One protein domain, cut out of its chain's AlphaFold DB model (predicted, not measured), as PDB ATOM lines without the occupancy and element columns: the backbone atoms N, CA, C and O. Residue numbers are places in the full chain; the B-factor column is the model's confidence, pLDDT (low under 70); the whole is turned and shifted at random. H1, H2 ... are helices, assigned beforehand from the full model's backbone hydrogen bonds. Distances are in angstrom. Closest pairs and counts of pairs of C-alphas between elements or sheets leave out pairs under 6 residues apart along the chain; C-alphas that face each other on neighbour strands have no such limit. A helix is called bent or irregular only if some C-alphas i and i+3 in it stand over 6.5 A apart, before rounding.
ATOM      1  N   GLU A 187     -20.460 -10.730  16.743       94.12
ATOM      2  CA  GLU A 187     -19.600 -11.899  16.896       94.12
ATOM      3  C   GLU A 187     -18.195 -11.619  16.349       94.12
ATOM      4  O   GLU A 187     -17.186 -11.917  16.993       94.12
ATOM      5  N   VAL A 188     -18.116 -10.955  15.193       95.00
ATOM      6  CA  VAL A 188     -16.849 -10.527  14.587       95.00
ATOM      7  C   VAL A 188     -16.178  -9.454  15.447       95.00
ATOM      8  O   VAL A 188     -14.965  -9.503  15.645       95.00
ATOM      9  N   ARG A 189     -16.935  -8.515  16.030       94.62
ATOM     10  CA  ARG A 189     -16.393  -7.499  16.953       94.62
ATOM     11  C   ARG A 189     -15.742  -8.135  18.181       94.62
ATOM     12  O   ARG A 189     -14.672  -7.682  18.589       94.62
ATOM     13  N   ILE A 190     -16.326  -9.201  18.733       95.31
ATOM     14  CA  ILE A 190     -15.732  -9.957  19.849       95.31
ATOM     15  C   ILE A 190     -14.379 -10.551  19.443       95.31
ATOM     16  O   ILE A 190     -13.413 -10.447  20.203       95.31
ATOM     17  N   VAL A 191     -14.283 -11.136  18.245       95.12
ATOM     18  CA  VAL A 191     -13.017 -11.672  17.719       95.12
ATOM     19  C   VAL A 191     -11.970 -10.568  17.589       95.12
ATOM     20  O   VAL A 191     -10.866 -10.718  18.109       95.12
ATOM     21  N   LEU A 192     -12.314  -9.445  16.954       92.88
ATOM     22  CA  LEU A 192     -11.395  -8.321  16.733       92.88
ATOM     23  C   LEU A 192     -10.928  -7.669  18.040       92.88
ATOM     24  O   LEU A 192      -9.794  -7.205  18.126       92.88
ATOM     25  N   HIS A 193     -11.778  -7.660  19.068       92.75
ATOM     26  CA  HIS A 193     -11.398  -7.200  20.399       92.75
ATOM     27  C   HIS A 193     -10.380  -8.141  21.066       92.75
ATOM     28  O   HIS A 193      -9.488  -7.687  21.776       92.75
ATOM     29  N   ARG A 194     -10.501  -9.460  20.857       92.50
ATOM     30  CA  ARG A 194      -9.583 -10.458  21.439       92.50
ATOM     31  C   ARG A 194      -8.283 -10.617  20.652       92.50
ATOM     32  O   ARG A 194      -7.260 -10.931  21.250       92.50
ATOM     33  N   LEU A 195      -8.322 -10.407  19.338       90.12
ATOM     34  CA  LEU A 195      -7.170 -10.449  18.439       90.12
ATOM     35  C   LEU A 195      -7.073  -9.132  17.656       90.12
ATOM     36  O   LEU A 195      -7.526  -9.055  16.508       90.12
ATOM     37  N   PRO A 196      -6.489  -8.083  18.263       85.44
ATOM     38  CA  PRO A 196      -6.357  -6.794  17.605       85.44
ATOM     39  C   PRO A 196      -5.464  -6.890  16.364       85.44
ATOM     40  O   PRO A 196      -4.430  -7.561  16.357       85.44
ATOM     41  N   GLY A 197      -5.858  -6.172  15.312       83.31
ATOM     42  CA  GLY A 197      -5.119  -6.094  14.053       83.31
ATOM     43  C   GLY A 197      -5.528  -7.114  12.988       83.31
ATOM     44  O   GLY A 197      -4.942  -7.108  11.915       83.31
ATOM     45  N   LEU A 198      -6.506  -7.985  13.236       88.94
ATOM     46  CA  LEU A 198      -7.072  -8.809  12.165       88.94
ATOM     47  C   LEU A 198      -7.919  -7.970  11.194       88.94
ATOM     48  O   LEU A 198      -8.612  -7.039  11.608       88.94
ATOM     49  N   ASP A 199      -7.922  -8.345   9.911       88.88
ATOM     50  CA  ASP A 199      -8.839  -7.761   8.929       88.88
ATOM     51  C   ASP A 199     -10.274  -8.245   9.188       88.88
ATOM     52  O   ASP A 199     -10.609  -9.424   9.031       88.88
ATOM     53  N   ALA A 200     -11.143  -7.305   9.553       90.88
ATOM     54  CA  ALA A 200     -12.552  -7.548   9.822       90.88
ATOM     55  C   ALA A 200     -13.287  -8.208   8.641       90.88
ATOM     56  O   ALA A 200     -14.213  -8.993   8.861       90.88
ATOM     57  N   LYS A 201     -12.879  -7.934   7.393       92.44
ATOM     58  CA  LYS A 201     -13.488  -8.535   6.197       92.44
ATOM     59  C   LYS A 201     -13.188 -10.027   6.109       92.44
ATOM     60  O   LYS A 201     -14.094 -10.809   5.829       92.44
ATOM     61  N   GLU A 202     -11.950 -10.427   6.381       93.75
ATOM     62  CA  GLU A 202     -11.545 -11.835   6.351       93.75
ATOM     63  C   GLU A 202     -12.176 -12.616   7.512       93.75
ATOM     64  O   GLU A 202     -12.732 -13.689   7.290       93.75
ATOM     65  N   VAL A 203     -12.228 -12.040   8.721       95.25
ATOM     66  CA  VAL A 203     -12.947 -12.654   9.857       95.25
ATOM     67  C   VAL A 203     -14.443 -12.806   9.554       95.25
ATOM     68  O   VAL A 203     -15.042 -13.830   9.873       95.25
ATOM     69  N   THR A 204     -15.049 -11.829   8.874       95.56
ATOM     70  CA  THR A 204     -16.454 -11.919   8.449       95.56
ATOM     71  C   THR A 204     -16.680 -13.044   7.439       95.56
ATOM     72  O   THR A 204     -17.721 -13.693   7.487       95.56
ATOM     73  N   LYS A 205     -15.724 -13.318   6.541       95.94
ATOM     74  CA  LYS A 205     -15.808 -14.479   5.640       95.94
ATOM     75  C   LYS A 205     -15.754 -15.793   6.415       95.94
ATOM     76  O   LYS A 205     -16.517 -16.692   6.086       95.94
ATOM     77  N   VAL A 206     -14.910 -15.890   7.449       96.25
ATOM     78  CA  VAL A 206     -14.858 -17.079   8.323       96.25
ATOM     79  C   VAL A 206     -16.203 -17.278   9.017       96.25
ATOM     80  O   VAL A 206     -16.759 -18.367   8.953       96.25
ATOM     81  N   TRP A 207     -16.763 -16.214   9.596       95.88
ATOM     82  CA  TRP A 207     -18.077 -16.248  10.245       95.88
ATOM     83  C   TRP A 207     -19.208 -16.680   9.302       95.88
ATOM     84  O   TRP A 207     -20.093 -17.431   9.702       95.88
ATOM     85  N   LYS A 208     -19.168 -16.243   8.038       95.06
ATOM     86  CA  LYS A 208     -20.155 -16.624   7.016       95.06
ATOM     87  C   LYS A 208     -19.909 -18.001   6.391       95.06
ATOM     88  O   LYS A 208     -20.733 -18.433   5.592       95.06
ATOM     89  N   GLY A 209     -18.780 -18.650   6.678       93.31
ATOM     90  CA  GLY A 209     -18.366 -19.877   5.992       93.31
ATOM     91  C   GLY A 209     -17.967 -19.670   4.523       93.31
ATOM     92  O   GLY A 209     -17.875 -20.633   3.779       93.31
ATOM     93  N   THR A 210     -17.717 -18.432   4.083       94.81
ATOM     94  CA  THR A 210     -17.294 -18.102   2.705       94.81
ATOM     95  C   THR A 210     -15.792 -17.818   2.619       94.81
ATOM     96  O   THR A 210     -15.331 -17.071   1.752       94.81
ATOM     97  N   PHE A 211     -15.031 -18.280   3.606       95.25
ATOM     98  CA  PHE A 211     -13.587 -18.121   3.645       95.25
ATOM     99  C   PHE A 211     -12.940 -19.196   2.781       95.25
ATOM    100  O   PHE A 211     -13.278 -20.361   2.914       95.25
ATOM    101  N   GLU A 212     -12.000 -18.819   1.922       93.88
ATOM    102  CA  GLU A 212     -11.236 -19.787   1.127       93.88
ATOM    103  C   GLU A 212     -10.081 -20.333   1.967       93.88
ATOM    104  O   GLU A 212      -9.316 -19.548   2.535       93.88
ATOM    105  N   ALA A 213      -9.897 -21.654   2.002       93.38
ATOM    106  CA  ALA A 213      -8.878 -22.300   2.833       93.38
ATOM    107  C   ALA A 213      -7.476 -21.724   2.571       93.38
ATOM    108  O   ALA A 213      -6.740 -21.367   3.492       93.38
ATOM    109  N   LEU A 214      -7.130 -21.527   1.295       91.38
ATOM    110  CA  LEU A 214      -5.837 -20.975   0.884       91.38
ATOM    111  C   LEU A 214      -5.577 -19.557   1.399       91.38
ATOM    112  O   LEU A 214      -4.419 -19.157   1.465       91.38
ATOM    113  N   ASN A 215      -6.599 -18.802   1.807       93.06
ATOM    114  CA  ASN A 215      -6.452 -17.447   2.331       93.06
ATOM    115  C   ASN A 215      -6.062 -17.392   3.818       93.06
ATOM    116  O   ASN A 215      -6.009 -16.293   4.368       93.06
ATOM    117  N   LEU A 216      -5.728 -18.518   4.464       91.69
ATOM    118  CA  LEU A 216      -5.262 -18.579   5.861       91.69
ATOM    119  C   LEU A 216      -4.206 -17.511   6.214       91.69
ATOM    120  O   LEU A 216      -4.301 -16.871   7.257       91.69
ATOM    121  N   CYS A 217      -3.245 -17.239   5.331       89.00
ATOM    122  CA  CYS A 217      -2.203 -16.231   5.542       89.00
ATOM    123  C   CYS A 217      -2.730 -14.788   5.653       89.00
ATOM    124  O   CYS A 217      -2.026 -13.915   6.161       89.00
ATOM    125  N   LYS A 218      -3.954 -14.511   5.189       89.50
ATOM    126  CA  LYS A 218      -4.608 -13.204   5.349       89.50
ATOM    127  C   LYS A 218      -5.112 -12.981   6.777       89.50
ATOM    128  O   LYS A 218      -5.302 -11.837   7.175       89.50
ATOM    129  N   LEU A 219      -5.254 -14.041   7.576       88.88
ATOM    130  CA  LEU A 219      -5.594 -13.974   9.001       88.88
ATOM    131  C   LEU A 219      -4.347 -13.682   9.852       88.88
ATOM    132  O   LEU A 219      -4.049 -14.378  10.820       88.88
ATOM    133  N   THR A 220      -3.586 -12.657   9.471       82.44
ATOM    134  CA  THR A 220      -2.402 -12.217  10.213       82.44
ATOM    135  C   THR A 220      -2.748 -10.965  11.015       82.44
ATOM    136  O   THR A 220      -3.194  -9.989  10.416       82.44
ATOM    137  N   PRO A 221      -2.529 -10.940  12.341       77.75
ATOM    138  CA  PRO A 221      -2.681  -9.719  13.122       77.75
ATOM    139  C   PRO A 221      -1.704  -8.634  12.634       77.75
ATOM    140  O   PRO A 221      -0.491  -8.854  12.592       77.75
ATOM    141  N   ASP A 222      -2.218  -7.450  12.301       60.25
ATOM    142  CA  ASP A 222      -1.492  -6.298  11.743       60.25
ATOM    143  C   ASP A 222      -0.259  -5.858  12.531       60.25
ATOM    144  O   ASP A 222       0.665  -5.276  11.958       60.25
ATOM    145  N   LEU A 223      -0.207  -6.158  13.829       54.16
ATOM    146  CA  LEU A 223       0.965  -5.903  14.669       54.16
ATOM    147  C   LEU A 223       2.227  -6.582  14.106       54.16
ATOM    148  O   LEU A 223       3.300  -5.989  14.136       54.16
ATOM    149  N   LEU A 224       2.094  -7.765  13.498       49.88
ATOM    150  CA  LEU A 224       3.202  -8.478  12.852       49.88
ATOM    151  C   LEU A 224       3.482  -7.984  11.423       49.88
ATOM    152  O   LEU A 224       4.589  -8.157  10.916       49.88
ATOM    153  N   ARG A 225       2.498  -7.356  10.766       52.94
ATOM    154  CA  ARG A 225       2.638  -6.811   9.405       52.94
ATOM    155  C   ARG A 225       3.487  -5.537   9.397       52.94
ATOM    156  O   ARG A 225       4.362  -5.403   8.545       52.94
ATOM    157  N   LYS A 226       3.289  -4.669  10.398       48.31
ATOM    158  CA  LYS A 226       4.037  -3.408  10.569       48.31
ATOM    159  C   LYS A 226       5.506  -3.614  10.942       48.31
ATOM    160  O   LYS A 226       6.359  -2.884  10.455       48.31
ATOM    161  N   VAL A 227       5.814  -4.614  11.770       48.91
ATOM    162  CA  VAL A 227       7.196  -4.893  12.211       48.91
ATOM    163  C   VAL A 227       8.023  -5.553  11.104       48.91
ATOM    164  O   VAL A 227       9.223  -5.327  11.004       48.91
ATOM    165  N   LYS A 228       7.387  -6.338  10.228       47.97
ATOM    166  CA  LYS A 228       8.090  -7.134   9.213       47.97
ATOM    167  C   LYS A 228       8.299  -6.419   7.872       47.97
ATOM    168  O   LYS A 228       8.714  -7.071   6.918       47.97
ATOM    169  N   GLY A 229       7.967  -5.128   7.764       47.41
ATOM    170  CA  GLY A 229       8.054  -4.390   6.494       47.41
ATOM    171  C   GLY A 229       7.248  -5.040   5.362       47.41
ATOM    172  O   GLY A 229       7.549  -4.853   4.190       47.41
ATOM    173  N   TYR A 230       6.225  -5.838   5.697       46.31
ATOM    174  CA  TYR A 230       5.420  -6.568   4.710       46.31
ATOM    175  C   TYR A 230       4.443  -5.656   3.944       46.31
ATOM    176  O   TYR A 230       3.673  -6.158   3.126       46.31
ATOM    177  N   ASP A 231       4.491  -4.340   4.189       43.59
ATOM    178  CA  ASP A 231       3.877  -3.319   3.331       43.59
ATOM    179  C   ASP A 231       4.639  -3.115   2.007       43.59
ATOM    180  O   ASP A 231       4.084  -2.539   1.073       43.59
ATOM    181  N   ASP A 232       5.838  -3.683   1.847       43.00
ATOM    182  CA  ASP A 232       6.539  -3.694   0.562       43.00
ATOM    183  C   ASP A 232       6.232  -4.970  -0.239       43.00
ATOM    184  O   ASP A 232       7.070  -5.856  -0.424       43.00
ATOM    185  N   LYS A 233       5.013  -5.064  -0.785       48.97
ATOM    186  CA  LYS A 233       4.794  -5.820  -2.029       48.97
ATOM    187  C   LYS A 233       4.062  -4.966  -3.064       48.97
ATOM    188  O   LYS A 233       3.149  -4.219  -2.728       48.97
ATOM    189  N   PRO A 234       4.501  -5.055  -4.331       42.66
ATOM    190  CA  PRO A 234       4.500  -3.948  -5.271       42.66
ATOM    191  C   PRO A 234       3.083  -3.573  -5.681       42.66
ATOM    192  O   PRO A 234       2.331  -4.399  -6.206       42.66
ATOM    193  N   LEU A 235       2.760  -2.298  -5.498       44.84
ATOM    194  CA  LEU A 235       1.658  -1.642  -6.182       44.84
ATOM    195  C   LEU A 235       1.823  -1.915  -7.684       44.84
ATOM    196  O   LEU A 235       2.801  -1.485  -8.294       44.84
ATOM    197  N   GLN A 236       0.904  -2.669  -8.291       41.06
ATOM    198  CA  GLN A 236       0.837  -2.707  -9.747       41.06
ATOM    199  C   GLN A 236       0.133  -1.433 -10.190       41.06
ATOM    200  O   GLN A 236      -1.060  -1.259  -9.956       41.06
ATOM    201  N   ILE A 237       0.899  -0.543 -10.815       45.94
ATOM    202  CA  ILE A 237       0.355   0.564 -11.591       45.94
ATOM    203  C   ILE A 237      -0.156  -0.062 -12.889       45.94
ATOM    204  O   ILE A 237       0.629  -0.589 -13.681       45.94
ATOM    205  N   THR A 238      -1.473  -0.087 -13.084       46.06
ATOM    206  CA  THR A 238      -2.049  -0.503 -14.369       46.06
ATOM    207  C   THR A 238      -1.641   0.485 -15.465       46.06
ATOM    208  O   THR A 238      -1.279   1.626 -15.190       46.06
ATOM    209  N   SER A 239      -1.749   0.095 -16.737       43.03
ATOM    210  CA  SER A 239      -1.516   0.988 -17.891       43.03
ATOM    211  C   SER A 239      -2.404   2.247 -17.901       43.03
ATOM    212  O   SER A 239      -2.142   3.179 -18.653       43.03
ATOM    213  N   THR A 240      -3.430   2.287 -17.048       55.47
ATOM    214  CA  THR A 240      -4.329   3.421 -16.797       55.47
ATOM    215  C   THR A 240      -3.911   4.305 -15.612       55.47
ATOM    216  O   THR A 240      -4.622   5.252 -15.289       55.47
ATOM    217  N   GLY A 241      -2.788   4.016 -14.946       43.22
ATOM    218  CA  GLY A 241      -2.288   4.779 -13.795       43.22
ATOM    219  C   GLY A 241      -2.980   4.471 -12.462       43.22
ATOM    220  O   GLY A 241      -2.695   5.131 -11.464       43.22
ATOM    221  N   ALA A 242      -3.873   3.477 -12.411       34.31
ATOM    222  CA  ALA A 242      -4.547   3.095 -11.177       34.31
ATOM    223  C   ALA A 242      -3.639   2.205 -10.318       34.31
ATOM    224  O   ALA A 242      -3.069   1.218 -10.787       34.31
ATOM    225  N   ILE A 243      -3.522   2.564  -9.040       40.56
ATOM    226  CA  ILE A 243      -2.829   1.775  -8.024       40.56
ATOM    227  C   ILE A 243      -3.835   0.764  -7.476       40.56
ATOM    228  O   ILE A 243      -4.725   1.125  -6.709       40.56
ATOM    229  N   ILE A 244      -3.713  -0.500  -7.883       39.62
ATOM    230  CA  ILE A 244      -4.570  -1.575  -7.371       39.62
ATOM    231  C   ILE A 244      -3.746  -2.419  -6.390       39.62
ATOM    232  O   ILE A 244      -2.720  -2.981  -6.790       39.62
ATOM    233  N   PRO A 245      -4.168  -2.548  -5.116       44.09
ATOM    234  CA  PRO A 245      -3.594  -3.530  -4.209       44.09
ATOM    235  C   PRO A 245      -3.806  -4.910  -4.822       44.09
ATOM    236  O   PRO A 245      -4.943  -5.335  -5.032       44.09
ATOM    237  N   LYS A 246      -2.719  -5.615  -5.140       47.62
ATOM    238  CA  LYS A 246      -2.814  -6.996  -5.607       47.62
ATOM    239  C   LYS A 246      -3.352  -7.812  -4.435       47.62
ATOM    240  O   LYS A 246      -2.601  -8.167  -3.531       47.62
ATOM    241  N   SER A 247      -4.652  -8.088  -4.431       45.25
ATOM    242  CA  SER A 247      -5.267  -9.090  -3.568       45.25
ATOM    243  C   SER A 247      -4.724 -10.456  -3.992       45.25
ATOM    244  O   SER A 247      -5.384 -11.234  -4.672       45.25
ATOM    245  N   GLN A 248      -3.469 -10.744  -3.640       52.59
ATOM    246  CA  GLN A 248      -2.921 -12.083  -3.771       52.59
ATOM    247  C   GLN A 248      -3.776 -12.981  -2.877       52.59
ATOM    248  O   GLN A 248      -3.709 -12.912  -1.649       52.59
ATOM    249  N   GLY A 249      -4.636 -13.787  -3.503       57.91
ATOM    250  CA  GLY A 249      -5.110 -15.020  -2.893       57.91
ATOM    251  C   GLY A 249      -3.910 -15.796  -2.360       57.91
ATOM    252  O   GLY A 249      -2.803 -15.691  -2.903       57.91
ATOM    253  N   GLY A 250      -4.091 -16.506  -1.252       67.44
ATOM    254  CA  GLY A 250      -2.990 -17.293  -0.723       67.44
ATOM    255  C   GLY A 250      -2.604 -18.399  -1.705       67.44
ATOM    256  O   GLY A 250      -3.437 -18.982  -2.394       67.44
ATOM    257  N   THR A 251      -1.306 -18.649  -1.813       80.81
ATOM    258  CA  THR A 251      -0.746 -19.734  -2.623       80.81
ATOM    259  C   THR A 251      -0.018 -20.702  -1.701       80.81
ATOM    260  O   THR A 251       0.405 -20.307  -0.616       80.81
ATOM    261  N   LEU A 252       0.228 -21.940  -2.136       81.88
ATOM    262  CA  LEU A 252       1.026 -22.895  -1.350       81.88
ATOM    263  C   LEU A 252       2.414 -22.347  -0.967       81.88
ATOM    264  O   LEU A 252       2.940 -22.674   0.094       81.88
ATOM    265  N   ARG A 253       2.973 -21.426  -1.769       81.00
ATOM    266  CA  ARG A 253       4.252 -20.764  -1.470       81.00
ATOM    267  C   ARG A 253       4.232 -19.945  -0.178       81.00
ATOM    268  O   ARG A 253       5.284 -19.743   0.419       81.00
ATOM    269  N   ASN A 254       3.064 -19.481   0.266       81.88
ATOM    270  CA  ASN A 254       2.909 -18.765   1.532       81.88
ATOM    271  C   ASN A 254       3.101 -19.679   2.756       81.88
ATOM    272  O   ASN A 254       3.280 -19.175   3.864       81.88
ATOM    273  N   TYR A 255       3.088 -20.998   2.552       88.12
ATOM    274  CA  TYR A 255       3.082 -22.014   3.600       88.12
ATOM    275  C   TYR A 255       4.293 -22.945   3.521       88.12
ATOM    276  O   TYR A 255       4.274 -24.013   4.112       88.12
ATOM    277  N   THR A 256       5.367 -22.557   2.826       88.25
ATOM    278  CA  THR A 256       6.600 -23.365   2.732       88.25
ATOM    279  C   THR A 256       7.286 -23.568   4.080       88.25
ATOM    280  O   THR A 256       7.980 -24.562   4.262       88.25
ATOM    281  N   ASN A 257       7.087 -22.645   5.025       88.25
ATOM    282  CA  ASN A 257       7.566 -22.760   6.396       88.25
ATOM    283  C   ASN A 257       6.462 -23.365   7.291       88.25
ATOM    284  O   ASN A 257       5.442 -22.695   7.503       88.25
ATOM    285  N   PRO A 258       6.669 -24.563   7.875       91.88
ATOM    286  CA  PRO A 258       5.692 -25.199   8.757       91.88
ATOM    287  C   PRO A 258       5.277 -24.342   9.956       91.88
ATOM    288  O   PRO A 258       4.098 -24.284  10.296       91.88
ATOM    289  N   LEU A 259       6.207 -23.602  10.565       89.94
ATOM    290  CA  LEU A 259       5.896 -22.728  11.701       89.94
ATOM    291  C   LEU A 259       5.016 -21.543  11.290       89.94
ATOM    292  O   LEU A 259       4.122 -21.147  12.037       89.94
ATOM    293  N   ALA A 260       5.237 -20.989  10.095       87.62
ATOM    294  CA  ALA A 260       4.388 -19.923   9.569       87.62
ATOM    295  C   ALA A 260       2.962 -20.435   9.323       87.62
ATOM    296  O   ALA A 260       2.000 -19.779   9.720       87.62
ATOM    297  N   PHE A 261       2.829 -21.634   8.744       93.44
ATOM    298  CA  PHE A 261       1.539 -22.300   8.592       93.44
ATOM    299  C   PHE A 261       0.836 -22.502   9.937       93.44
ATOM    300  O   PHE A 261      -0.303 -22.066  10.085       93.44
ATOM    301  N   LEU A 262       1.510 -23.091  10.932       94.62
ATOM    302  CA  LEU A 262       0.916 -23.334  12.251       94.62
ATOM    303  C   LEU A 262       0.435 -22.043  12.907       94.62
ATOM    304  O   LEU A 262      -0.609 -22.049  13.554       94.62
ATOM    305  N   ARG A 263       1.153 -20.931  12.718       91.12
ATOM    306  CA  ARG A 263       0.724 -19.613  13.198       91.12
ATOM    307  C   ARG A 263      -0.599 -19.197  12.549       91.12
ATOM    308  O   ARG A 263      -1.540 -18.885  13.272       91.12
ATOM    309  N   PHE A 264      -0.698 -19.234  11.219       93.06
ATOM    310  CA  PHE A 264      -1.936 -18.876  10.508       93.06
ATOM    311  C   PHE A 264      -3.095 -19.814  10.861       93.06
ATOM    312  O   PHE A 264      -4.204 -19.365  11.150       93.06
ATOM    313  N   TRP A 265      -2.822 -21.117  10.907       96.50
ATOM    314  CA  TRP A 265      -3.802 -22.138  11.252       96.50
ATOM    315  C   TRP A 265      -4.308 -21.993  12.691       96.50
ATOM    316  O   TRP A 265      -5.508 -22.092  12.934       96.50
ATOM    317  N   SER A 266      -3.432 -21.678  13.647       96.12
ATOM    318  CA  SER A 266      -3.826 -21.450  15.044       96.12
ATOM    319  C   SER A 266      -4.707 -20.210  15.199       96.12
ATOM    320  O   SER A 266      -5.667 -20.234  15.969       96.12
ATOM    321  N   VAL A 267      -4.429 -19.140  14.444       95.62
ATOM    322  CA  VAL A 267      -5.297 -17.952  14.423       95.62
ATOM    323  C   VAL A 267      -6.682 -18.317  13.890       95.62
ATOM    324  O   VAL A 267      -7.680 -17.953  14.507       95.62
ATOM    325  N   TYR A 268      -6.760 -19.088  12.803       97.19
ATOM    326  CA  TYR A 268      -8.037 -19.579  12.281       97.19
ATOM    327  C   TYR A 268      -8.804 -20.422  13.306       97.19
ATOM    328  O   TYR A 268      -9.971 -20.133  13.568       97.19
ATOM    329  N   GLN A 269      -8.155 -21.399  13.946       97.44
ATOM    330  CA  GLN A 269      -8.780 -22.216  14.991       97.44
ATOM    331  C   GLN A 269      -9.321 -21.359  16.140       97.44
ATOM    332  O   GLN A 269     -10.433 -21.582  16.615       97.44
ATOM    333  N   PHE A 270      -8.565 -20.346  16.569       96.38
ATOM    334  CA  PHE A 270      -8.994 -19.437  17.625       96.38
ATOM    335  C   PHE A 270     -10.220 -18.608  17.217       96.38
ATOM    336  O   PHE A 270     -11.161 -18.481  18.002       96.38
ATOM    337  N   ILE A 271     -10.239 -18.086  15.983       97.12
ATOM    338  CA  ILE A 271     -11.387 -17.361  15.419       97.12
ATOM    339  C   ILE A 271     -12.618 -18.273  15.386       97.12
ATOM    340  O   ILE A 271     -13.660 -17.908  15.928       97.12
ATOM    341  N   VAL A 272     -12.495 -19.473  14.812       97.12
ATOM    342  CA  VAL A 272     -13.591 -20.450  14.722       97.12
ATOM    343  C   VAL A 272     -14.110 -20.826  16.109       97.12
ATOM    344  O   VAL A 272     -15.321 -20.873  16.316       97.12
ATOM    345  N   ASN A 273     -13.225 -21.022  17.087       96.44
ATOM    346  CA  ASN A 273     -13.622 -21.350  18.453       96.44
ATOM    347  C   ASN A 273     -14.375 -20.201  19.148       96.44
ATOM    348  O   ASN A 273     -15.333 -20.461  19.871       96.44
ATOM    349  N   ILE A 274     -14.001 -18.937  18.921       96.44
ATOM    350  CA  ILE A 274     -14.771 -17.794  19.447       96.44
ATOM    351  C   ILE A 274     -16.155 -17.726  18.799       96.44
ATOM    352  O   ILE A 274     -17.140 -17.502  19.498       96.44
ATOM    353  N   LEU A 275     -16.223 -17.893  17.479       96.81
ATOM    354  CA  LEU A 275     -17.461 -17.718  16.720       96.81
ATOM    355  C   LEU A 275     -18.451 -18.871  16.927       96.81
ATOM    356  O   LEU A 275     -19.655 -18.639  16.981       96.81
ATOM    357  N   HIS A 276     -17.955 -20.105  17.043       96.62
ATOM    358  CA  HIS A 276     -18.784 -21.312  16.980       96.62
ATOM    359  C   HIS A 276     -18.593 -22.270  18.164       96.62
ATOM    360  O   HIS A 276     -19.400 -23.182  18.336       96.62
ATOM    361  N   GLY A 277     -17.579 -22.077  19.014       93.88
ATOM    362  CA  GLY A 277     -17.227 -23.033  20.074       93.88
ATOM    363  C   GLY A 277     -18.327 -23.254  21.115       93.88
ATOM    364  O   GLY A 277     -18.454 -24.353  21.641       93.88
ATOM    365  N   ALA A 278     -19.181 -22.255  21.365       95.94
ATOM    366  CA  ALA A 278     -20.327 -22.412  22.264       95.94
ATOM    367  C   ALA A 278     -21.386 -23.390  21.719       95.94
ATOM    368  O   ALA A 278     -21.993 -24.128  22.490       95.94
ATOM    369  N   ALA A 279     -21.596 -23.409  20.398       97.12
ATOM    370  CA  ALA A 279     -22.518 -24.333  19.737       97.12
ATOM    371  C   ALA A 279     -21.860 -25.688  19.418       97.12
ATOM    372  O   ALA A 279     -22.547 -26.706  19.346       97.12
ATOM    373  N   HIS A 280     -20.533 -25.710  19.266       97.19
ATOM    374  CA  HIS A 280     -19.748 -26.885  18.892       97.19
ATOM    375  C   HIS A 280     -18.588 -27.111  19.884       97.19
ATOM    376  O   HIS A 280     -17.425 -26.887  19.540       97.19
ATOM    377  N   PRO A 281     -18.865 -27.573  21.120       96.25
ATOM    378  CA  PRO A 281     -17.866 -27.634  22.194       96.25
ATOM    379  C   PRO A 281     -16.680 -28.566  21.898       96.25
ATOM    380  O   PRO A 281     -15.575 -28.337  22.387       96.25
ATOM    381  N   HIS A 282     -16.877 -29.591  21.064       97.19
ATOM    382  CA  HIS A 282     -15.833 -30.551  20.686       97.19
ATOM    383  C   HIS A 282     -15.005 -30.124  19.464       97.19
ATOM    384  O   HIS A 282     -14.000 -30.759  19.155       97.19
ATOM    385  N   LEU A 283     -15.379 -29.034  18.782       96.62
ATOM    386  CA  LEU A 283     -14.705 -28.588  17.560       96.62
ATOM    387  C   LEU A 283     -13.232 -28.241  17.801       96.62
ATOM    388  O   LEU A 283     -12.373 -28.602  17.002       96.62
ATOM    389  N   SER A 284     -12.927 -27.592  18.926       95.94
ATOM    390  CA  SER A 284     -11.549 -27.251  19.296       95.94
ATOM    391  C   SER A 284     -10.656 -28.488  19.443       95.94
ATOM    392  O   SER A 284      -9.520 -28.483  18.971       95.94
ATOM    393  N   ALA A 285     -11.178 -29.564  20.040       96.19
ATOM    394  CA  ALA A 285     -10.459 -30.823  20.191       96.19
ATOM    395  C   ALA A 285     -10.218 -31.500  18.833       96.19
ATOM    396  O   ALA A 285      -9.084 -31.886  18.549       96.19
ATOM    397  N   GLY A 286     -11.237 -31.561  17.968       96.81
ATOM    398  CA  GLY A 286     -11.102 -32.143  16.629       96.81
ATOM    399  C   GLY A 286     -10.094 -31.393  15.750       96.81
ATOM    400  O   GLY A 286      -9.241 -32.009  15.110       96.81
ATOM    401  N   LEU A 287     -10.117 -30.055  15.779       97.50
ATOM    402  CA  LEU A 287      -9.143 -29.216  15.068       97.50
ATOM    403  C   LEU A 287      -7.712 -29.411  15.597       97.50
ATOM    404  O   LEU A 287      -6.769 -29.502  14.806       97.50
ATOM    405  N   ALA A 288      -7.541 -29.533  16.918       96.25
ATOM    406  CA  ALA A 288      -6.243 -29.803  17.532       96.25
ATOM    407  C   ALA A 288      -5.715 -31.200  17.164       96.25
ATOM    408  O   ALA A 288      -4.556 -31.332  16.766       96.25
ATOM    409  N   ALA A 289      -6.560 -32.233  17.230       96.62
ATOM    410  CA  ALA A 289      -6.212 -33.590  16.814       96.62
ATOM    411  C   ALA A 289      -5.767 -33.624  15.343       96.62
ATOM    412  O   ALA A 289      -4.759 -34.248  15.001       96.62
ATOM    413  N   TYR A 290      -6.474 -32.893  14.480       97.62
ATOM    414  CA  TYR A 290      -6.106 -32.726  13.080       97.62
ATOM    415  C   TYR A 290      -4.738 -32.035  12.910       97.62
ATOM    416  O   TYR A 290      -3.892 -32.534  12.165       97.62
ATOM    417  N   SER A 291      -4.449 -30.960  13.657       97.12
ATOM    418  CA  SER A 291      -3.120 -30.322  13.660       97.12
ATOM    419  C   SER A 291      -1.991 -31.283  14.029       97.12
ATOM    420  O   SER A 291      -0.954 -31.288  13.367       97.12
ATOM    421  N   LEU A 292      -2.184 -32.113  15.055       96.12
ATOM    422  CA  LEU A 292      -1.174 -33.081  15.491       96.12
ATOM    423  C   LEU A 292      -0.873 -34.119  14.403       96.12
ATOM    424  O   LEU A 292       0.275 -34.535  14.243       96.12
ATOM    425  N   ARG A 293      -1.871 -34.494  13.597       96.06
ATOM    426  CA  ARG A 293      -1.664 -35.397  12.457       96.06
ATOM    427  C   ARG A 293      -0.895 -34.745  11.321       96.06
ATOM    428  O   ARG A 293       0.007 -35.385  10.792       96.06
ATOM    429  N   LEU A 294      -1.182 -33.483  10.992       96.19
ATOM    430  CA  LEU A 294      -0.388 -32.746  10.002       96.19
ATOM    431  C   LEU A 294       1.088 -32.681  10.416       96.19
ATOM    432  O   LEU A 294       1.968 -32.904   9.590       96.19
ATOM    433  N   LEU A 295       1.358 -32.438  11.703       95.19
ATOM    434  CA  LEU A 295       2.717 -32.446  12.253       95.19
ATOM    435  C   LEU A 295       3.365 -33.827  12.183       95.19
ATOM    436  O   LEU A 295       4.531 -33.946  11.823       95.19
ATOM    437  N   ARG A 296       2.612 -34.885  12.484       95.31
ATOM    438  CA  ARG A 296       3.109 -36.254  12.343       95.31
ATOM    439  C   ARG A 296       3.456 -36.583  10.891       95.31
ATOM    440  O   ARG A 296       4.497 -37.186  10.647       95.31
ATOM    441  N   TRP A 297       2.618 -36.191   9.934       95.56
ATOM    442  CA  TRP A 297       2.902 -36.398   8.515       95.56
ATOM    443  C   TRP A 297       4.068 -35.560   8.019       95.56
ATOM    444  O   TRP A 297       4.802 -36.035   7.161       95.56
ATOM    445  N   GLU A 298       4.297 -34.369   8.574       95.31
ATOM    446  CA  GLU A 298       5.495 -33.586   8.266       95.31
ATOM    447  C   GLU A 298       6.771 -34.394   8.536       95.31
ATOM    448  O   GLU A 298       7.708 -34.304   7.750       95.31
ATOM    449  N   LEU A 299       6.806 -35.269   9.547       94.62
ATOM    450  CA  LEU A 299       7.993 -36.081   9.836       94.62
ATOM    451  C   LEU A 299       8.332 -37.093   8.730       94.62
ATOM    452  O   LEU A 299       9.511 -37.359   8.494       94.62
ATOM    453  N   SER A 300       7.329 -37.661   8.054       95.69
ATOM    454  CA  SER A 300       7.520 -38.734   7.066       95.69
ATOM    455  C   SER A 300       7.291 -38.310   5.616       95.69
ATOM    456  O   SER A 300       7.840 -38.946   4.719       95.69
ATOM    457  N   HIS A 301       6.532 -37.244   5.365       95.75
ATOM    458  CA  HIS A 301       6.151 -36.772   4.033       95.75
ATOM    459  C   HIS A 301       6.753 -35.404   3.712       95.75
ATOM    460  O   HIS A 301       7.062 -34.601   4.591       95.75
ATOM    461  N   LEU A 302       6.912 -35.118   2.420       95.44
ATOM    462  CA  LEU A 302       7.264 -33.795   1.924       95.44
ATOM    463  C   LEU A 302       6.205 -32.790   2.385       95.44
ATOM    464  O   LEU A 302       5.013 -32.972   2.149       95.44
ATOM    465  N   TRP A 303       6.655 -31.699   3.006       94.62
ATOM    466  CA  TRP A 303       5.763 -30.688   3.573       94.62
ATOM    467  C   TRP A 303       4.787 -30.097   2.546       94.62
ATOM    468  O   TRP A 303       3.625 -29.852   2.858       94.62
ATOM    469  N   GLU A 304       5.226 -29.933   1.296       90.94
ATOM    470  CA  GLU A 304       4.365 -29.468   0.206       90.94
ATOM    471  C   GLU A 304       3.152 -30.383  -0.014       90.94
ATOM    472  O   GLU A 304       2.039 -29.883  -0.166       90.94
ATOM    473  N   ALA A 305       3.337 -31.705   0.043       92.00
ATOM    474  CA  ALA A 305       2.248 -32.669  -0.090       92.00
ATOM    475  C   ALA A 305       1.280 -32.605   1.103       92.00
ATOM    476  O   ALA A 305       0.064 -32.617   0.918       92.00
ATOM    477  N   VAL A 306       1.809 -32.438   2.323       95.62
ATOM    478  CA  VAL A 306       0.998 -32.229   3.538       95.62
ATOM    479  C   VAL A 306       0.135 -30.971   3.412       95.62
ATOM    480  O   VAL A 306      -1.044 -30.993   3.762       95.62
ATOM    481  N   MET A 307       0.688 -29.886   2.866       94.94
ATOM    482  CA  MET A 307      -0.064 -28.656   2.611       94.94
ATOM    483  C   MET A 307      -1.103 -28.819   1.507       94.94
ATOM    484  O   MET A 307      -2.235 -28.379   1.691       94.94
ATOM    485  N   GLN A 308      -0.771 -29.483   0.397       91.19
ATOM    486  CA  GLN A 308      -1.749 -29.794  -0.651       91.19
ATOM    487  C   GLN A 308      -2.941 -30.566  -0.083       91.19
ATOM    488  O   GLN A 308      -4.083 -30.166  -0.310       91.19
ATOM    489  N   TYR A 309      -2.675 -31.604   0.715       95.44
ATOM    490  CA  TYR A 309      -3.716 -32.346   1.416       95.44
ATOM    491  C   TYR A 309      -4.539 -31.438   2.334       95.44
ATOM    492  O   TYR A 309      -5.765 -31.429   2.247       95.44
ATOM    493  N   HIS A 310      -3.880 -30.651   3.189       96.56
ATOM    494  CA  HIS A 310      -4.566 -29.787   4.145       96.56
ATOM    495  C   HIS A 310      -5.547 -28.830   3.467       96.56
ATOM    496  O   HIS A 310      -6.710 -28.769   3.861       96.56
ATOM    497  N   PHE A 311      -5.093 -28.105   2.443       95.75
ATOM    498  CA  PHE A 311      -5.929 -27.116   1.771       95.75
ATOM    499  C   PHE A 311      -7.042 -27.754   0.942       95.75
ATOM    500  O   PHE A 311      -8.141 -27.210   0.925       95.75
ATOM    501  N   ALA A 312      -6.795 -28.903   0.304       93.19
ATOM    502  CA  ALA A 312      -7.840 -29.638  -0.404       93.19
ATOM    503  C   ALA A 312      -8.926 -30.135   0.565       93.19
ATOM    504  O   ALA A 312     -10.109 -29.905   0.330       93.19
ATOM    505  N   PHE A 313      -8.526 -30.728   1.693       96.75
ATOM    506  CA  PHE A 313      -9.448 -31.212   2.718       96.75
ATOM    507  C   PHE A 313     -10.241 -30.075   3.376       96.75
ATOM    508  O   PHE A 313     -11.462 -30.147   3.495       96.75
ATOM    509  N   HIS A 314      -9.563 -28.998   3.781       96.94
ATOM    510  CA  HIS A 314     -10.212 -27.842   4.403       96.94
ATOM    511  C   HIS A 314     -11.194 -27.174   3.437       96.94
ATOM    512  O   HIS A 314     -12.312 -26.864   3.841       96.94
ATOM    513  N   GLN A 315     -10.816 -26.998   2.166       95.12
ATOM    514  CA  GLN A 315     -11.712 -26.421   1.165       95.12
ATOM    515  C   GLN A 315     -12.928 -27.317   0.911       95.12
ATOM    516  O   GLN A 315     -14.038 -26.802   0.894       95.12
ATOM    517  N   ALA A 316     -12.754 -28.640   0.821       94.19
ATOM    518  CA  ALA A 316     -13.874 -29.569   0.667       94.19
ATOM    519  C   ALA A 316     -14.890 -29.449   1.817       94.19
ATOM    520  O   ALA A 316     -16.092 -29.368   1.574       94.19
ATOM    521  N   LEU A 317     -14.424 -29.344   3.069       96.25
ATOM    522  CA  LEU A 317     -15.315 -29.125   4.217       96.25
ATOM    523  C   LEU A 317     -16.045 -27.776   4.158       96.25
ATOM    524  O   LEU A 317     -17.195 -27.682   4.585       96.25
ATOM    525  N   LEU A 318     -15.384 -26.727   3.664       95.06
ATOM    526  CA  LEU A 318     -15.999 -25.410   3.486       95.06
ATOM    527  C   LEU A 318     -17.054 -25.429   2.372       95.06
ATOM    528  O   LEU A 318     -18.127 -24.858   2.555       95.06
ATOM    529  N   ASP A 319     -16.777 -26.122   1.266       94.31
ATOM    530  CA  ASP A 319     -17.678 -26.254   0.117       94.31
ATOM    531  C   ASP A 319     -18.921 -27.101   0.450       94.31
ATOM    532  O   ASP A 319     -20.020 -26.799  -0.015       94.31
ATOM    533  N   GLU A 320     -18.779 -28.124   1.301       96.31
ATOM    534  CA  GLU A 320     -19.906 -28.886   1.866       96.31
ATOM    535  C   GLU A 320     -20.773 -28.047   2.826       96.31
ATOM    536  O   GLU A 320     -21.958 -28.332   3.026       96.31
ATOM    537  N   GLY A 321     -20.199 -26.991   3.408       95.75
ATOM    538  CA  GLY A 321     -20.894 -25.998   4.218       95.75
ATOM    539  C   GLY A 321     -20.768 -26.182   5.740       95.75
ATOM    540  O   GLY A 321     -20.022 -27.030   6.235       95.75
ATOM    541  N   PRO A 322     -21.505 -25.371   6.530       95.19
ATOM    542  CA  PRO A 322     -21.306 -25.259   7.978       95.19
ATOM    543  C   PRO A 322     -21.454 -26.547   8.774       95.19
ATOM    544  O   PRO A 322     -20.712 -26.755   9.729       95.19
ATOM    545  N   ALA A 323     -22.369 -27.429   8.374       96.38
ATOM    546  CA  ALA A 323     -22.545 -28.711   9.047       96.38
ATOM    547  C   ALA A 323     -21.290 -29.594   8.952       96.38
ATOM    548  O   ALA A 323     -21.002 -30.321   9.895       96.38
ATOM    549  N   ALA A 324     -20.533 -29.504   7.854       96.69
ATOM    550  CA  ALA A 324     -19.336 -30.305   7.637       96.69
ATOM    551  C   ALA A 324     -18.107 -29.714   8.340       96.69
ATOM    552  O   ALA A 324     -17.455 -30.412   9.116       96.69
ATOM    553  N   TYR A 325     -17.788 -28.430   8.125       95.69
ATOM    554  CA  TYR A 325     -16.573 -27.845   8.718       95.69
ATOM    555  C   TYR A 325     -16.687 -27.568  10.228       95.69
ATOM    556  O   TYR A 325     -15.658 -27.431  10.892       95.69
ATOM    557  N   LEU A 326     -17.897 -27.489  10.795       97.12
ATOM    558  CA  LEU A 326     -18.101 -27.358  12.247       97.12
ATOM    559  C   LEU A 326     -18.252 -28.710  12.961       97.12
ATOM    560  O   LEU A 326     -18.353 -28.748  14.191       97.12
ATOM    561  N   ASP A 327     -18.249 -29.824  12.226       97.75
ATOM    562  CA  ASP A 327     -18.286 -31.161  12.806       97.75
ATOM    563  C   ASP A 327     -16.871 -31.657  13.133       97.75
ATOM    564  O   ASP A 327     -16.061 -31.965  12.258       97.75
ATOM    565  N   HIS A 328     -16.577 -31.770  14.429       97.44
ATOM    566  CA  HIS A 328     -15.307 -32.300  14.926       97.44
ATOM    567  C   HIS A 328     -14.980 -33.702  14.390       97.44
ATOM    568  O   HIS A 328     -13.814 -33.985  14.113       97.44
ATOM    569  N   THR A 329     -15.987 -34.559  14.184       97.88
ATOM    570  CA  THR A 329     -15.759 -35.930  13.717       97.88
ATOM    571  C   THR A 329     -15.246 -35.954  12.286       97.88
ATOM    572  O   THR A 329     -14.483 -36.847  11.939       97.88
ATOM    573  N   ARG A 330     -15.577 -34.950  11.461       97.56
ATOM    574  CA  ARG A 330     -15.051 -34.818  10.095       97.56
ATOM    575  C   ARG A 330     -13.555 -34.515  10.122       97.56
ATOM    576  O   ARG A 330     -12.784 -35.197   9.451       97.56
ATOM    577  N   TRP A 331     -13.125 -33.570  10.961       97.44
ATOM    578  CA  TRP A 331     -11.703 -33.257  11.169       97.44
ATOM    579  C   TRP A 331     -10.911 -34.453  11.713       97.44
ATOM    580  O   TRP A 331      -9.777 -34.699  11.296       97.44
ATOM    581  N   GLU A 332     -11.522 -35.227  12.610       95.38
ATOM    582  CA  GLU A 332     -10.933 -36.439  13.176       95.38
ATOM    583  C   GLU A 332     -11.001 -37.656  12.252       95.38
ATOM    584  O   GLU A 332     -10.137 -38.524  12.338       95.38
ATOM    585  N   ALA A 333     -11.982 -37.774  11.370       93.69
ATOM    586  CA  ALA A 333     -12.044 -38.873  10.414       93.69
ATOM    587  C   ALA A 333     -11.019 -38.668   9.299       93.69
ATOM    588  O   ALA A 333     -10.389 -39.637   8.872       93.69
ATOM    589  N   MET A 334     -10.797 -37.402   8.911       92.81
ATOM    590  CA  MET A 334     -10.054 -37.020   7.710       92.81
ATOM    591  C   MET A 334     -10.677 -37.612   6.439       92.81
ATOM    592  O   MET A 334     -11.639 -38.378   6.482       92.81
ATOM    593  N   ASP A 335     -10.121 -37.251   5.289       92.44
ATOM    594  CA  ASP A 335     -10.460 -37.891   4.029       92.44
ATOM    595  C   ASP A 335      -9.375 -38.919   3.694       92.44
ATOM    596  O   ASP A 335      -8.255 -38.581   3.301       92.44
ATOM    597  N   LEU A 336      -9.696 -40.195   3.918       90.69
ATOM    598  CA  LEU A 336      -8.775 -41.300   3.657       90.69
ATOM    599  C   LEU A 336      -8.447 -41.428   2.167       90.69
ATOM    600  O   LEU A 336      -7.308 -41.751   1.836       90.69
ATOM    601  N   GLU A 337      -9.406 -41.165   1.280       91.44
ATOM    602  CA  GLU A 337      -9.194 -41.251  -0.165       91.44
ATOM    603  C   GLU A 337      -8.228 -40.156  -0.624       91.44
ATOM    604  O   GLU A 337      -7.216 -40.441  -1.270       91.44
ATOM    605  N   LEU A 338      -8.466 -38.919  -0.182       87.25
ATOM    606  CA  LEU A 338      -7.578 -37.790  -0.441       87.25
ATOM    607  C   LEU A 338      -6.183 -38.004   0.169       87.25
ATOM    608  O   LEU A 338      -5.175 -37.629  -0.430       87.25
ATOM    609  N   ASN A 339      -6.110 -38.638   1.342       90.44
ATOM    610  CA  ASN A 339      -4.852 -38.983   2.003       90.44
ATOM    611  C   ASN A 339      -4.049 -39.971   1.146       90.44
ATOM    612  O   ASN A 339      -2.891 -39.706   0.836       90.44
ATOM    613  N   PHE A 340      -4.661 -41.059   0.665       89.94
ATOM    614  CA  PHE A 340      -3.974 -41.992  -0.235       89.94
ATOM    615  C   PHE A 340      -3.536 -41.338  -1.551       89.94
ATOM    616  O   PHE A 340      -2.453 -41.648  -2.053       89.94
ATOM    617  N   ALA A 341      -4.347 -40.425  -2.093       87.94
ATOM    618  CA  ALA A 341      -4.044 -39.729  -3.337       87.94
ATOM    619  C   ALA A 341      -2.866 -38.747  -3.204       87.94
ATOM    620  O   ALA A 341      -2.018 -38.686  -4.095       87.94
ATOM    621  N   LEU A 342      -2.800 -37.985  -2.105       88.56
ATOM    622  CA  LEU A 342      -1.840 -36.886  -1.942       88.56
ATOM    623  C   LEU A 342      -0.650 -37.210  -1.036       88.56
ATOM    624  O   LEU A 342       0.387 -36.573  -1.169       88.56
ATOM    625  N   LEU A 343      -0.757 -38.196  -0.144       92.12
ATOM    626  CA  LEU A 343       0.290 -38.594   0.806       92.12
ATOM    627  C   LEU A 343       0.787 -40.024   0.544       92.12
ATOM    628  O   LEU A 343       1.165 -40.763   1.453       92.12
ATOM    629  N   GLY A 344       0.817 -40.427  -0.728       90.06
ATOM    630  CA  GLY A 344       1.342 -41.722  -1.158       90.06
ATOM    631  C   GLY A 344       2.868 -41.858  -1.029       90.06
ATOM    632  O   GLY A 344       3.582 -40.929  -0.647       90.06
ATOM    633  N   VAL A 345       3.392 -43.026  -1.421       91.62
ATOM    634  CA  VAL A 345       4.824 -43.395  -1.324       91.62
ATOM    635  C   VAL A 345       5.753 -42.383  -2.007       91.62
ATOM    636  O   VAL A 345       6.848 -42.126  -1.517       91.62
ATOM    637  N   SER A 346       5.310 -41.771  -3.108       91.25
ATOM    638  CA  SER A 346       6.061 -40.745  -3.850       91.25
ATOM    639  C   SER A 346       6.351 -39.482  -3.039       91.25
ATOM    640  O   SER A 346       7.255 -38.728  -3.384       91.25
ATOM    641  N   THR A 347       5.591 -39.247  -1.972       93.19
ATOM    642  CA  THR A 347       5.728 -38.070  -1.111       93.19
ATOM    643  C   THR A 347       6.531 -38.351   0.145       93.19
ATOM    644  O   THR A 347       6.758 -37.429   0.922       93.19
ATOM    645  N   LEU A 348       6.968 -39.592   0.371       94.81
ATOM    646  CA  LEU A 348       7.802 -39.910   1.520       94.81
ATOM    647  C   LEU A 348       9.140 -39.177   1.402       94.81
ATOM    648  O   LEU A 348       9.799 -39.204   0.360       94.81
TER     649      LEU A 348
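This is residues 187 to 348 of the 387 residues of an uncharacterized protein of Ascobolus immersus RN42 (UniProt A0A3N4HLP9). Three long helices, H6, H7 and H8, run side by side, up, down and up, as a small bundle whose centres make a triangle; the short H3 crosses between H6 and H8 on the side away from H7. H1 and H2 pack on the last part of H6, H9 on the last part of H8, and H10 and H11 on the far side of H7 and H8, while a thin loop, residues 232 to 246, reaches away from this body and makes much of the length. The printed part has 162 residues with eleven named helices, H1 to H11 in order along the chain, and no named strand, so the class is all helix, with 105 residues in the helices. The whole is compact, with a radius of gyration of the C-alphas of 16.9 A and spans of 49 by 41 by 28 A.

The longest helix by residues is H6, residues 258 to 276, 26.1 A from C-alpha 258 at (5.692, -25.199, 8.757) to C-alpha 276 at (-18.784, -21.312, 16.980). H7 is residues 283 to 300, 26.6 A, and H8 is residues 303 to 320, 25.8 A. Before them come H1, residues 187 to 194, beginning at C-alpha 187 at (-19.600, -11.899, 16.896); H2, residues 200 to 208, 12.2 A; H3, residues 213 to 218; H4, residues 222 to 227; and H5, residues 252 to 255. After them come H9, residues 322 to 325; H10, residues 328 to 333; and H11, residues 336 to 342, ending at C-alpha 342 at (-1.840, -36.886, -1.942). H3 is irregular: C-alphas 214 and 217 are 7.6 A apart.

H6 and H7 form a helical hairpin at a shallow tilt of 13 degrees, touching with residues 269 to 273 and 283 to 287 alone; the closest C-alphas, of Asn 273 and Ser 284, are 6.3 A apart. H7 and H8 form a second helical hairpin at 28 degrees, closest at the C-alphas of Leu 294 and Val 306, 6.6 A. H6 and H8 are close but not clearly touching, with C-alphas 258 and 303 7.6 A apart. H3 touches H6 about perpendicular at 80 degrees, with the C-alphas of Cys 217 and Phe 264 5.6 A apart. It touches H8 at 72 degrees, only just about perpendicular, with C-alphas 213 and 315 5.3 A apart. H1 and H2 touch H6 at its residues 271 to 275 alone; their closest C-alpha pairs are Glu 187 and Leu 275, 6.2 A, and Trp 207 and Leu 275, 6.7 A. The hub is H8, which touches five helices, H5, H9 and H11 among them; C-alphas 309 and 342 of H8 and H11 are 6.0 A apart. H10 touches H7 the same way at a shallow tilt of 28 degrees, with C-alphas 286 and 328 4.5 A apart. H4 touches no helix. Among the pairs that touch and have a tilt, the packing is mostly crossed, but only just. Every O i to N i+4 pair is within hydrogen-bond range in H1, H2, H6, H8, H10 and H11; the counts are 13 of 14 in H7, 1 of 2 in H4 and 0 of 2 in H3, where 2 of 3 O i to N i+3 pairs are within range, and H5 and H9 are too short for such a pair.

The two C-alphas farthest apart, of Ser 239 and Pro 281, are 51.9 A from each other. The printed part has no cut. The link from H4 to H5, 24 residues, is long, and in it residues 236 to 237 pair antiparallel with residues 243 to 244. The link from H6 to H7 is short but not tight, and the others are tight. The mean pLDDT of the printed part is 85.3; residues 222 to 250 are under 70.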